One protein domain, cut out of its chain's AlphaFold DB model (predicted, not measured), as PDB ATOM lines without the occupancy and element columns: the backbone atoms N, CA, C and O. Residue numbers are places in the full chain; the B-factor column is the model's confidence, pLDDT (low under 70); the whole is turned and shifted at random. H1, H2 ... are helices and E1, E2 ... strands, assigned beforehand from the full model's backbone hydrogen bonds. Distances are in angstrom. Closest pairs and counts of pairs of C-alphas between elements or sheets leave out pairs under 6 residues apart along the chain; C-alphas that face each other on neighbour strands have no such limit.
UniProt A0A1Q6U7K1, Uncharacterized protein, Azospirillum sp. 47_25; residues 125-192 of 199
ATOM      1  N   THR A 125     -13.142 219.239 166.599       52.19
ATOM      2  CA  THR A 125     -12.173 218.455 165.814       52.19
ATOM      3  C   THR A 125     -10.750 218.959 166.036       52.19
ATOM      4  O   THR A 125     -10.495 220.150 165.873       52.19
ATOM      5  N   ALA A 126      -9.794 218.065 166.304       50.59
ATOM      6  CA  ALA A 126      -8.367 218.385 166.264       50.59
ATOM      7  C   ALA A 126      -7.598 217.409 165.370       50.59
ATOM      8  O   ALA A 126      -7.520 216.211 165.632       50.59
ATOM      9  N   THR A 127      -6.963 217.939 164.330       50.62
ATOM     10  CA  THR A 127      -5.999 217.188 163.521       50.62
ATOM     11  C   THR A 127      -4.624 217.279 164.159       50.62
ATOM     12  O   THR A 127      -4.110 218.390 164.306       50.62
ATOM     13  N   ILE A 128      -4.056 216.131 164.545       52.50
ATOM     14  CA  ILE A 128      -2.709 216.009 165.117       52.50
ATOM     15  C   ILE A 128      -1.982 214.808 164.511       52.50
ATOM     16  O   ILE A 128      -2.530 213.710 164.394       52.50
ATOM     17  N   ASP A 129      -0.727 215.027 164.126       53.00
ATOM     18  CA  ASP A 129       0.071 214.137 163.281       53.00
ATOM     19  C   ASP A 129      -0.621 213.878 161.925       53.00
ATOM     20  O   ASP A 129      -0.806 214.790 161.121       53.00
ATOM     21  N   THR A 130      -1.014 212.631 161.652       52.97
ATOM     22  CA  THR A 130      -1.806 212.214 160.480       52.97
ATOM     23  C   THR A 130      -3.267 211.924 160.830       52.97
ATOM     24  O   THR A 130      -4.010 211.442 159.981       52.97
ATOM     25  N   TYR A 131      -3.674 212.152 162.081       54.12
ATOM     26  CA  TYR A 131      -4.950 211.697 162.618       54.12
ATOM     27  C   TYR A 131      -5.869 212.891 162.883       54.12
ATOM     28  O   TYR A 131      -5.540 213.789 163.658       54.12
ATOM     29  N   ARG A 132      -7.038 212.898 162.237       66.81
ATOM     30  CA  ARG A 132      -8.143 213.801 162.582       66.81
ATOM     31  C   ARG A 132      -8.933 213.190 163.729       66.81
ATOM     32  O   ARG A 132      -9.675 212.238 163.497       66.81
ATOM     33  N   TRP A 133      -8.749 213.727 164.927       71.00
ATOM     34  CA  TRP A 133      -9.484 213.330 166.118       71.00
ATOM     35  C   TRP A 133     -10.757 214.165 166.244       71.00
ATOM     36  O   TRP A 133     -10.705 215.395 166.212       71.00
ATOM     37  N   ARG A 134     -11.900 213.493 166.347       71.19
ATOM     38  CA  ARG A 134     -13.216 214.080 166.630       71.19
ATOM     39  C   ARG A 134     -13.523 213.887 168.104       71.19
ATOM     40  O   ARG A 134     -13.555 212.740 168.532       71.19
ATOM     41  N   PHE A 135     -13.694 214.964 168.858       73.19
ATOM     42  CA  PHE A 135     -13.929 214.873 170.296       73.19
ATOM     43  C   PHE A 135     -15.419 214.931 170.589       73.19
ATOM     44  O   PHE A 135     -16.161 215.645 169.920       73.19
ATOM     45  N   HIS A 136     -15.843 214.152 171.572       70.06
ATOM     46  CA  HIS A 136     -17.167 214.275 172.157       70.06
ATOM     47  C   HIS A 136     -17.152 213.784 173.599       70.06
ATOM     48  O   HIS A 136     -16.242 213.059 174.028       70.06
ATOM     49  N   LEU A 137     -18.181 214.189 174.335       75.44
ATOM     50  CA  LEU A 137     -18.506 213.593 175.615       75.44
ATOM     51  C   LEU A 137     -19.218 212.257 175.388       75.44
ATOM     52  O   LEU A 137     -20.074 212.140 174.515       75.44
ATOM     53  N   SER A 138     -18.859 211.252 176.177       71.94
ATOM     54  CA  SER A 138     -19.568 209.977 176.217       71.94
ATOM     55  C   SER A 138     -21.051 210.201 176.508       71.94
ATOM     56  O   SER A 138     -21.399 210.870 177.487       71.94
ATOM     57  N   ALA A 139     -21.911 209.608 175.678       67.88
ATOM     58  CA  ALA A 139     -23.320 209.424 176.010       67.88
ATOM     59  C   ALA A 139     -23.454 208.491 177.228       67.88
ATOM     60  O   ALA A 139     -22.515 207.765 177.558       67.88
ATOM     61  N   GLU A 140     -24.614 208.484 177.898       60.62
ATOM     62  CA  GLU A 140     -24.847 207.641 179.090       60.62
ATOM     63  C   GLU A 140     -24.562 206.147 178.838       60.62
ATOM     64  O   GLU A 140     -24.156 205.432 179.754       60.62
ATOM     65  N   ASP A 141     -24.681 205.713 177.581       64.06
ATOM     66  CA  ASP A 141     -24.556 204.316 177.158       64.06
ATOM     67  C   ASP A 141     -23.198 203.989 176.518       64.06
ATOM     68  O   ASP A 141     -22.988 202.885 176.003       64.06
ATOM     69  N   ASP A 142     -22.273 204.948 176.496       67.88
ATOM     70  CA  ASP A 142     -21.001 204.790 175.811       67.88
ATOM     71  C   ASP A 142     -20.029 203.915 176.636       67.88
ATOM     72  O   ASP A 142     -19.717 204.223 177.787       67.88
ATOM     73  N   PRO A 143     -19.523 202.797 176.080       68.69
ATOM     74  CA  PRO A 143     -18.754 201.797 176.826       68.69
ATOM     75  C   PRO A 143     -17.318 202.205 177.190       68.69
ATOM     76  O   PRO A 143     -16.567 201.372 177.711       68.69
ATOM     77  N   TRP A 144     -16.897 203.437 176.905       75.44
ATOM     78  CA  TRP A 144     -15.563 203.918 177.252       75.44
ATOM     79  C   TRP A 144     -15.494 204.420 178.702       75.44
ATOM     80  O   TRP A 144     -16.356 205.168 179.150       75.44
ATOM     81  N   PRO A 145     -14.437 204.077 179.462       69.19
ATOM     82  CA  PRO A 145     -14.309 204.475 180.867       69.19
ATOM     83  C   PRO A 145     -13.950 205.959 181.057       69.19
ATOM     84  O   PRO A 145     -13.830 206.427 182.191       69.19
ATOM     85  N   PHE A 146     -13.727 206.696 179.970       79.94
ATOM     86  CA  PHE A 146     -13.325 208.097 179.971       79.94
ATOM     87  C   PHE A 146     -14.404 208.957 179.313       79.94
ATOM     88  O   PHE A 146     -14.809 208.729 178.180       79.94
ATOM     89  N   ARG A 147     -14.843 209.989 180.039       76.31
ATOM     90  CA  ARG A 147     -15.982 210.823 179.638       76.31
ATOM     91  C   ARG A 147     -15.707 211.703 178.423       76.31
ATOM     92  O   ARG A 147     -16.647 212.063 177.741       76.31
ATOM     93  N   LEU A 148     -14.449 212.050 178.160       81.69
ATOM     94  CA  LEU A 148     -14.031 212.804 176.982       81.69
ATOM     95  C   LEU A 148     -13.008 211.984 176.209       81.69
ATOM     96  O   LEU A 148     -11.994 211.566 176.774       81.69
ATOM     97  N   HIS A 149     -13.241 211.799 174.916       83.94
ATOM     98  CA  HIS A 149     -12.317 211.075 174.056       83.94
ATOM     99  C   HIS A 149     -12.413 211.501 172.602       83.94
ATOM    100  O   HIS A 149     -13.353 212.171 172.183       83.94
ATOM    101  N   GLY A 150     -11.372 211.151 171.848       81.88
ATOM    102  CA  GLY A 150     -11.257 211.466 170.431       81.88
ATOM    103  C   GLY A 150     -11.452 210.234 169.554       81.88
ATOM    104  O   GLY A 150     -10.839 209.206 169.808       81.88
ATOM    105  N   HIS A 151     -12.198 210.347 168.461       80.38
ATOM    106  CA  HIS A 151     -12.333 209.298 167.449       80.38
ATOM    107  C   HIS A 151     -11.568 209.633 166.173       80.38
ATOM    108  O   HIS A 151     -11.640 210.752 165.662       80.38
ATOM    109  N   HIS A 152     -10.880 208.637 165.622       77.62
ATOM    110  CA  HIS A 152     -10.319 208.674 164.277       77.62
ATOM    111  C   HIS A 152     -10.483 207.315 163.591       77.62
ATOM    112  O   HIS A 152      -9.736 206.373 163.869       77.62
ATOM    113  N   GLY A 153     -11.442 207.205 162.669       73.88
ATOM    114  CA  GLY A 153     -11.806 205.916 162.078       73.88
ATOM    115  C   GLY A 153     -12.168 204.916 163.179       73.88
ATOM    116  O   GLY A 153     -12.924 205.241 164.083       73.88
ATOM    117  N   ASN A 154     -11.551 203.732 163.160       75.12
ATOM    118  CA  ASN A 154     -11.739 202.695 164.183       75.12
ATOM    119  C   ASN A 154     -10.804 202.865 165.407       75.12
ATOM    120  O   ASN A 154     -10.491 201.887 166.087       75.12
ATOM    121  N   GLN A 155     -10.276 204.070 165.651       82.00
ATOM    122  CA  GLN A 155      -9.390 204.371 166.781       82.00
ATOM    123  C   GLN A 155     -10.060 205.323 167.763       82.00
ATOM    124  O   GLN A 155     -10.646 206.322 167.348       82.00
ATOM    125  N   VAL A 156      -9.874 205.054 169.053       85.25
ATOM    126  CA  VAL A 156     -10.334 205.912 170.150       85.25
ATOM    127  C   VAL A 156      -9.142 206.374 170.970       85.25
ATOM    128  O   VAL A 156      -8.318 205.557 171.364       85.25
ATOM    129  N   LEU A 157      -9.036 207.674 171.204       86.50
ATOM    130  CA  LEU A 157      -7.988 208.326 171.977       86.50
ATOM    131  C   LEU A 157      -8.509 208.709 173.358       86.50
ATOM    132  O   LEU A 157      -9.399 209.554 173.462       86.50
ATOM    133  N   ASP A 158      -7.862 208.191 174.399       88.12
ATOM    134  CA  ASP A 158      -7.911 208.794 175.727       88.12
ATOM    135  C   ASP A 158      -7.043 210.060 175.726       88.12
ATOM    136  O   ASP A 158      -5.808 210.024 175.659       88.12
ATOM    137  N   ILE A 159      -7.710 211.208 175.797       81.25
ATOM    138  CA  ILE A 159      -7.081 212.525 175.731       81.25
ATOM    139  C   ILE A 159      -6.220 212.863 176.959       81.25
ATOM    140  O   ILE A 159      -5.346 213.734 176.889       81.25
ATOM    141  N   ARG A 160      -6.434 212.192 178.094       84.56
ATOM    142  CA  ARG A 160      -5.675 212.450 179.325       84.56
ATOM    143  C   ARG A 160      -4.324 211.762 179.282       84.56
ATOM    144  O   ARG A 160      -3.303 212.357 179.626       84.56
ATOM    145  N   THR A 161      -4.318 210.512 178.837       86.81
ATOM    146  CA  THR A 161      -3.139 209.637 178.877       86.81
ATOM    147  C   THR A 161      -2.391 209.574 177.547       86.81
ATOM    148  O   THR A 161      -1.210 209.211 177.522       86.81
ATOM    149  N   GLY A 162      -3.062 209.932 176.448       84.38
ATOM    150  CA  GLY A 162      -2.573 209.767 175.085       84.38
ATOM    151  C   GLY A 162      -2.656 208.330 174.571       84.38
ATOM    152  O   GLY A 162      -2.086 208.047 173.516       84.38
ATOM    153  N   ASP A 163      -3.302 207.423 175.304       89.50
ATOM    154  CA  ASP A 163      -3.465 206.033 174.896       89.50
ATOM    155  C   ASP A 163      -4.530 205.913 173.805       89.50
ATOM    156  O   ASP A 163      -5.588 206.537 173.855       89.50
ATOM    157  N   VAL A 164      -4.230 205.115 172.785       86.44
ATOM    158  CA  VAL A 164      -5.113 204.887 171.646       86.44
ATOM    159  C   VAL A 164      -5.545 203.433 171.636       86.44
ATOM    160  O   VAL A 164      -4.712 202.527 171.644       86.44
ATOM    161  N   TYR A 165      -6.847 203.224 171.546       85.62
ATOM    162  CA  TYR A 165      -7.527 201.940 171.514       85.62
ATOM    163  C   TYR A 165      -8.107 201.681 170.127       85.62
ATOM    164  O   TYR A 165      -8.328 202.601 169.339       85.62
ATOM    165  N   ASN A 166      -8.385 200.414 169.831       79.94
ATOM    166  CA  ASN A 166      -9.196 200.036 168.679       79.94
ATOM    167  C   ASN A 166     -10.672 199.963 169.098       79.94
ATOM    168  O   ASN A 166     -11.000 199.238 170.042       79.94
ATOM    169  N   HIS A 167     -11.552 200.673 168.392       75.69
ATOM    170  CA  HIS A 167     -12.972 200.764 168.725       75.69
ATOM    171  C   HIS A 167     -13.705 199.413 168.645       75.69
ATOM    172  O   HIS A 167     -14.620 199.177 169.432       75.69
ATOM    173  N   ALA A 168     -13.255 198.490 167.787       70.44
ATOM    174  CA  ALA A 168     -13.852 197.160 167.641       70.44
ATOM    175  C   ALA A 168     -13.541 196.199 168.803       70.44
ATOM    176  O   ALA A 168     -14.292 195.254 169.033       70.44
ATOM    177  N   HIS A 169     -12.433 196.402 169.525       73.00
ATOM    178  CA  HIS A 169     -11.974 195.461 170.558       73.00
ATOM    179  C   HIS A 169     -11.966 196.050 171.963       73.00
ATOM    180  O   HIS A 169     -12.134 195.302 172.917       73.00
ATOM    181  N   ARG A 170     -11.767 197.368 172.102       72.94
ATOM    182  CA  ARG A 170     -11.886 198.152 173.350       72.94
ATOM    183  C   ARG A 170     -11.031 197.700 174.545       72.94
ATOM    184  O   ARG A 170     -11.123 198.286 175.613       72.94
ATOM    185  N   GLN A 171     -10.181 196.685 174.377       73.62
ATOM    186  CA  GLN A 171      -9.480 196.020 175.480       73.62
ATOM    187  C   GLN A 171      -8.006 196.409 175.620       73.62
ATOM    188  O   GLN A 171      -7.470 196.357 176.722       73.62
ATOM    189  N   ALA A 172      -7.335 196.776 174.526       81.06
ATOM    190  CA  ALA A 172      -5.891 196.996 174.530       81.06
ATOM    191  C   ALA A 172      -5.506 198.318 173.871       81.06
ATOM    192  O   ALA A 172      -6.063 198.710 172.841       81.06
ATOM    193  N   VAL A 173      -4.501 198.963 174.464       86.06
ATOM    194  CA  VAL A 173      -3.820 200.115 173.877       86.06
ATOM    195  C   VAL A 173      -3.037 199.624 172.662       86.06
ATOM    196  O   VAL A 173      -2.101 198.838 172.788       86.06
ATOM    197  N   ILE A 174      -3.431 200.079 171.477       84.44
ATOM    198  CA  ILE A 174      -2.770 199.736 170.212       84.44
ATOM    199  C   ILE A 174      -1.587 200.661 169.915       84.44
ATOM    200  O   ILE A 174      -0.679 200.277 169.181       84.44
ATOM    201  N   ARG A 175      -1.589 201.879 170.472       85.12
ATOM    202  CA  ARG A 175      -0.460 202.820 170.430       85.12
ATOM    203  C   ARG A 175      -0.636 203.936 171.457       85.12
ATOM    204  O   ARG A 175      -1.731 204.142 171.962       85.12
ATOM    205  N   LYS A 176       0.426 204.709 171.683       85.81
ATOM    206  CA  LYS A 176       0.406 205.918 172.513       85.81
ATOM    207  C   LYS A 176       0.846 207.127 171.692       85.81
ATOM    208  O   LYS A 176       1.797 207.030 170.912       85.81
ATOM    209  N   LEU A 177       0.154 208.252 171.841       76.56
ATOM    210  CA  LEU A 177       0.572 209.522 171.253       76.56
ATOM    211  C   LEU A 177       1.875 210.004 171.887       76.56
ATOM    212  O   LEU A 177       2.142 209.786 173.070       76.56
ATOM    213  N   ASN A 178       2.687 210.704 171.097       75.44
ATOM    214  CA  ASN A 178       3.874 211.343 171.645       75.44
ATOM    215  C   ASN A 178       3.475 212.540 172.549       75.44
ATOM    216  O   ASN A 178       2.426 213.157 172.334       75.44
ATOM    217  N   PRO A 179       4.310 212.923 173.537       68.44
ATOM    218  CA  PRO A 179       3.952 213.957 174.515       68.44
ATOM    219  C   PRO A 179       3.752 215.369 173.949       68.44
ATOM    220  O   PRO A 179       3.180 216.221 174.629       68.44
ATOM    221  N   GLN A 180       4.283 215.662 172.762       63.56
ATOM    222  CA  GLN A 180       4.107 216.960 172.108       63.56
ATOM    223  C   GLN A 180       2.735 217.024 171.432       63.56
ATOM    224  O   GLN A 180       1.979 217.962 171.673       63.56
ATOM    225  N   SER A 181       2.392 215.992 170.666       64.31
ATOM    226  CA  SER A 181       1.094 215.819 170.016       64.31
ATOM    227  C   SER A 181      -0.041 215.758 171.041       64.31
ATOM    228  O   SER A 181      -1.052 216.436 170.881       64.31
ATOM    229  N   LEU A 182       0.151 215.043 172.156       75.50
ATOM    230  CA  LEU A 182      -0.821 215.020 173.253       75.50
ATOM    231  C   LEU A 182      -1.070 216.422 173.831       75.50
ATOM    232  O   LEU A 182      -2.220 216.831 173.975       75.50
ATOM    233  N   ARG A 183      -0.005 217.188 174.105       68.12
ATOM    234  CA  ARG A 183      -0.127 218.560 174.625       68.12
ATOM    235  C   ARG A 183      -0.893 219.478 173.678       68.12
ATOM    236  O   ARG A 183      -1.757 220.216 174.134       68.12
ATOM    237  N   GLN A 184      -0.631 219.383 172.378       63.75
ATOM    238  CA  GLN A 184      -1.343 220.164 171.367       63.75
ATOM    239  C   GLN A 184      -2.838 219.810 171.297       63.75
ATOM    240  O   GLN A 184      -3.667 220.707 171.145       63.75
ATOM    241  N   ILE A 185      -3.204 218.525 171.431       68.06
ATOM    242  CA  ILE A 185      -4.617 218.096 171.486       68.06
ATOM    243  C   ILE A 185      -5.267 218.721 172.723       68.06
ATOM    244  O   ILE A 185      -6.329 219.331 172.626       68.06
ATOM    245  N   GLN A 186      -4.611 218.606 173.878       73.81
ATOM    246  CA  GLN A 186      -5.141 219.110 175.142       73.81
ATOM    247  C   GLN A 186      -5.288 220.635 175.121       73.81
ATOM    248  O   GLN A 186      -6.275 221.161 175.614       73.81
ATOM    249  N   GLU A 187      -4.343 221.366 174.527       68.44
ATOM    250  CA  GLU A 187      -4.440 222.820 174.354       68.44
ATOM    251  C   GLU A 187      -5.631 223.229 173.488       68.44
ATOM    252  O   GLU A 187      -6.326 224.175 173.848       68.44
ATOM    253  N   LYS A 188      -5.913 222.499 172.403       66.56
ATOM    254  CA  LYS A 188      -7.102 222.741 171.576       66.56
ATOM    255  C   LYS A 188      -8.388 222.461 172.344       66.56
ATOM    256  O   LYS A 188      -9.286 223.290 172.348       66.56
ATOM    257  N   VAL A 189      -8.456 221.346 173.066       66.19
ATOM    258  CA  VAL A 189      -9.630 221.020 173.887       66.19
ATOM    259  C   VAL A 189      -9.851 222.038 175.008       66.19
ATOM    260  O   VAL A 189     -10.992 222.398 175.273       66.19
ATOM    261  N   ARG A 190      -8.792 222.606 175.604       70.12
ATOM    262  CA  ARG A 190      -8.923 223.701 176.589       70.12
ATOM    263  C   ARG A 190      -9.575 224.967 176.026       70.12
ATOM    264  O   ARG A 190     -10.079 225.766 176.812       70.12
ATOM    265  N   GLN A 191      -9.555 225.169 174.706       65.69
ATOM    266  CA  GLN A 191     -10.220 226.304 174.057       65.69
ATOM    267  C   GLN A 191     -11.741 226.110 173.958       65.69
ATOM    268  O   GLN A 191     -12.449 227.092 173.754       65.69
ATOM    269  N   HIS A 192     -12.243 224.886 174.151       62.56
ATOM    270  CA  HIS A 192     -13.671 224.579 174.186       62.56
ATOM    271  C   HIS A 192     -14.187 224.646 175.635       62.56
ATOM    272  O   HIS A 192     -13.789 223.815 176.460       62.56
TER     273      HIS A 192
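AT A GLANCE: This is residues 125 to 192 of the 199 residues of an uncharacterized protein of Azospirillum sp. 47_25 (UniProt A0A1Q6U7K1). One strongly twisted sheet of six strands, curled like part of a barrel, has a single helix, H1, packed over one face at its E1 and E2 end. The strands follow one another across the sheet as a chain of hairpins; after the edge strand E6, the chain crosses back to H1, beside the opposite edge strand E1. The printed part has 68 residues, with six named strands and one named helix in the order E1 E2 E3 E4 E5 E6 H1; the sheet has that same strand order, all antiparallel, and the class is mixed, helices and strands. The whole is compact, with a radius of gyration of the C-alphas of 11.1 A, and its rounded outline spans 27 by 24 by 18 A.

HOW THE PARTS SIT: E1, residues 125 to 128, is an edge strand and forms a hairpin with E2, residues 131 to 137, with N 126 and O 133 at 2.8 A. The pairing of E2 is staggered: it pairs with E1 over residues 131 to 134 and with E3, residues 148 to 152, over residues 134 to 137. N 134 and O 151 of the E2 and E3 hairpin are 2.8 A apart. E3 and E4, residues 155 to 158, are antiparallel at 153 degrees, with N 157 and O 150 at 2.7 A. E4 and E5, residues 163 to 166, have N 165 and O 156 at 2.8 A. E5 and the other edge strand E6, residues 173 to 176, have N 164 and O 175 at 2.8 A. These six strands make a meander, each the antiparallel neighbour of the one before. E1 and E6 are apart. H1, residues 179 to 190, is on the sheet at a height of 8.4 A. It lies over E2, on which 4 of its 12 C-alphas fall, and only just not over E1, on which 2 fall. On the local plane it runs slantwise to the strands, at 44 degrees to E2. The closest C-alphas of E1 and H1 are those of Ile 128 and Ser 181, 6.2 A apart. Every O i to N i+4 pair of H1 is within hydrogen-bond range.

IN THESE COORDINATES: E1 begins at C-alpha 125, (-12.173, 218.455, 165.814). E2, the longest strand, measures 18.9 A from first to last C-alpha, and E3 13.9 A. H1 measures 16.3 A and ends at C-alpha 190, (-8.923, 223.701, 176.589).

THE WHOLE: The C-alphas farthest apart, of Asp 141 and Gln 180, are 31.7 A apart. The printed part has no cut and no long link. Its mean pLDDT is 72.9; 25 residues are under 70, among them residues 125 to 132 and 139 to 143.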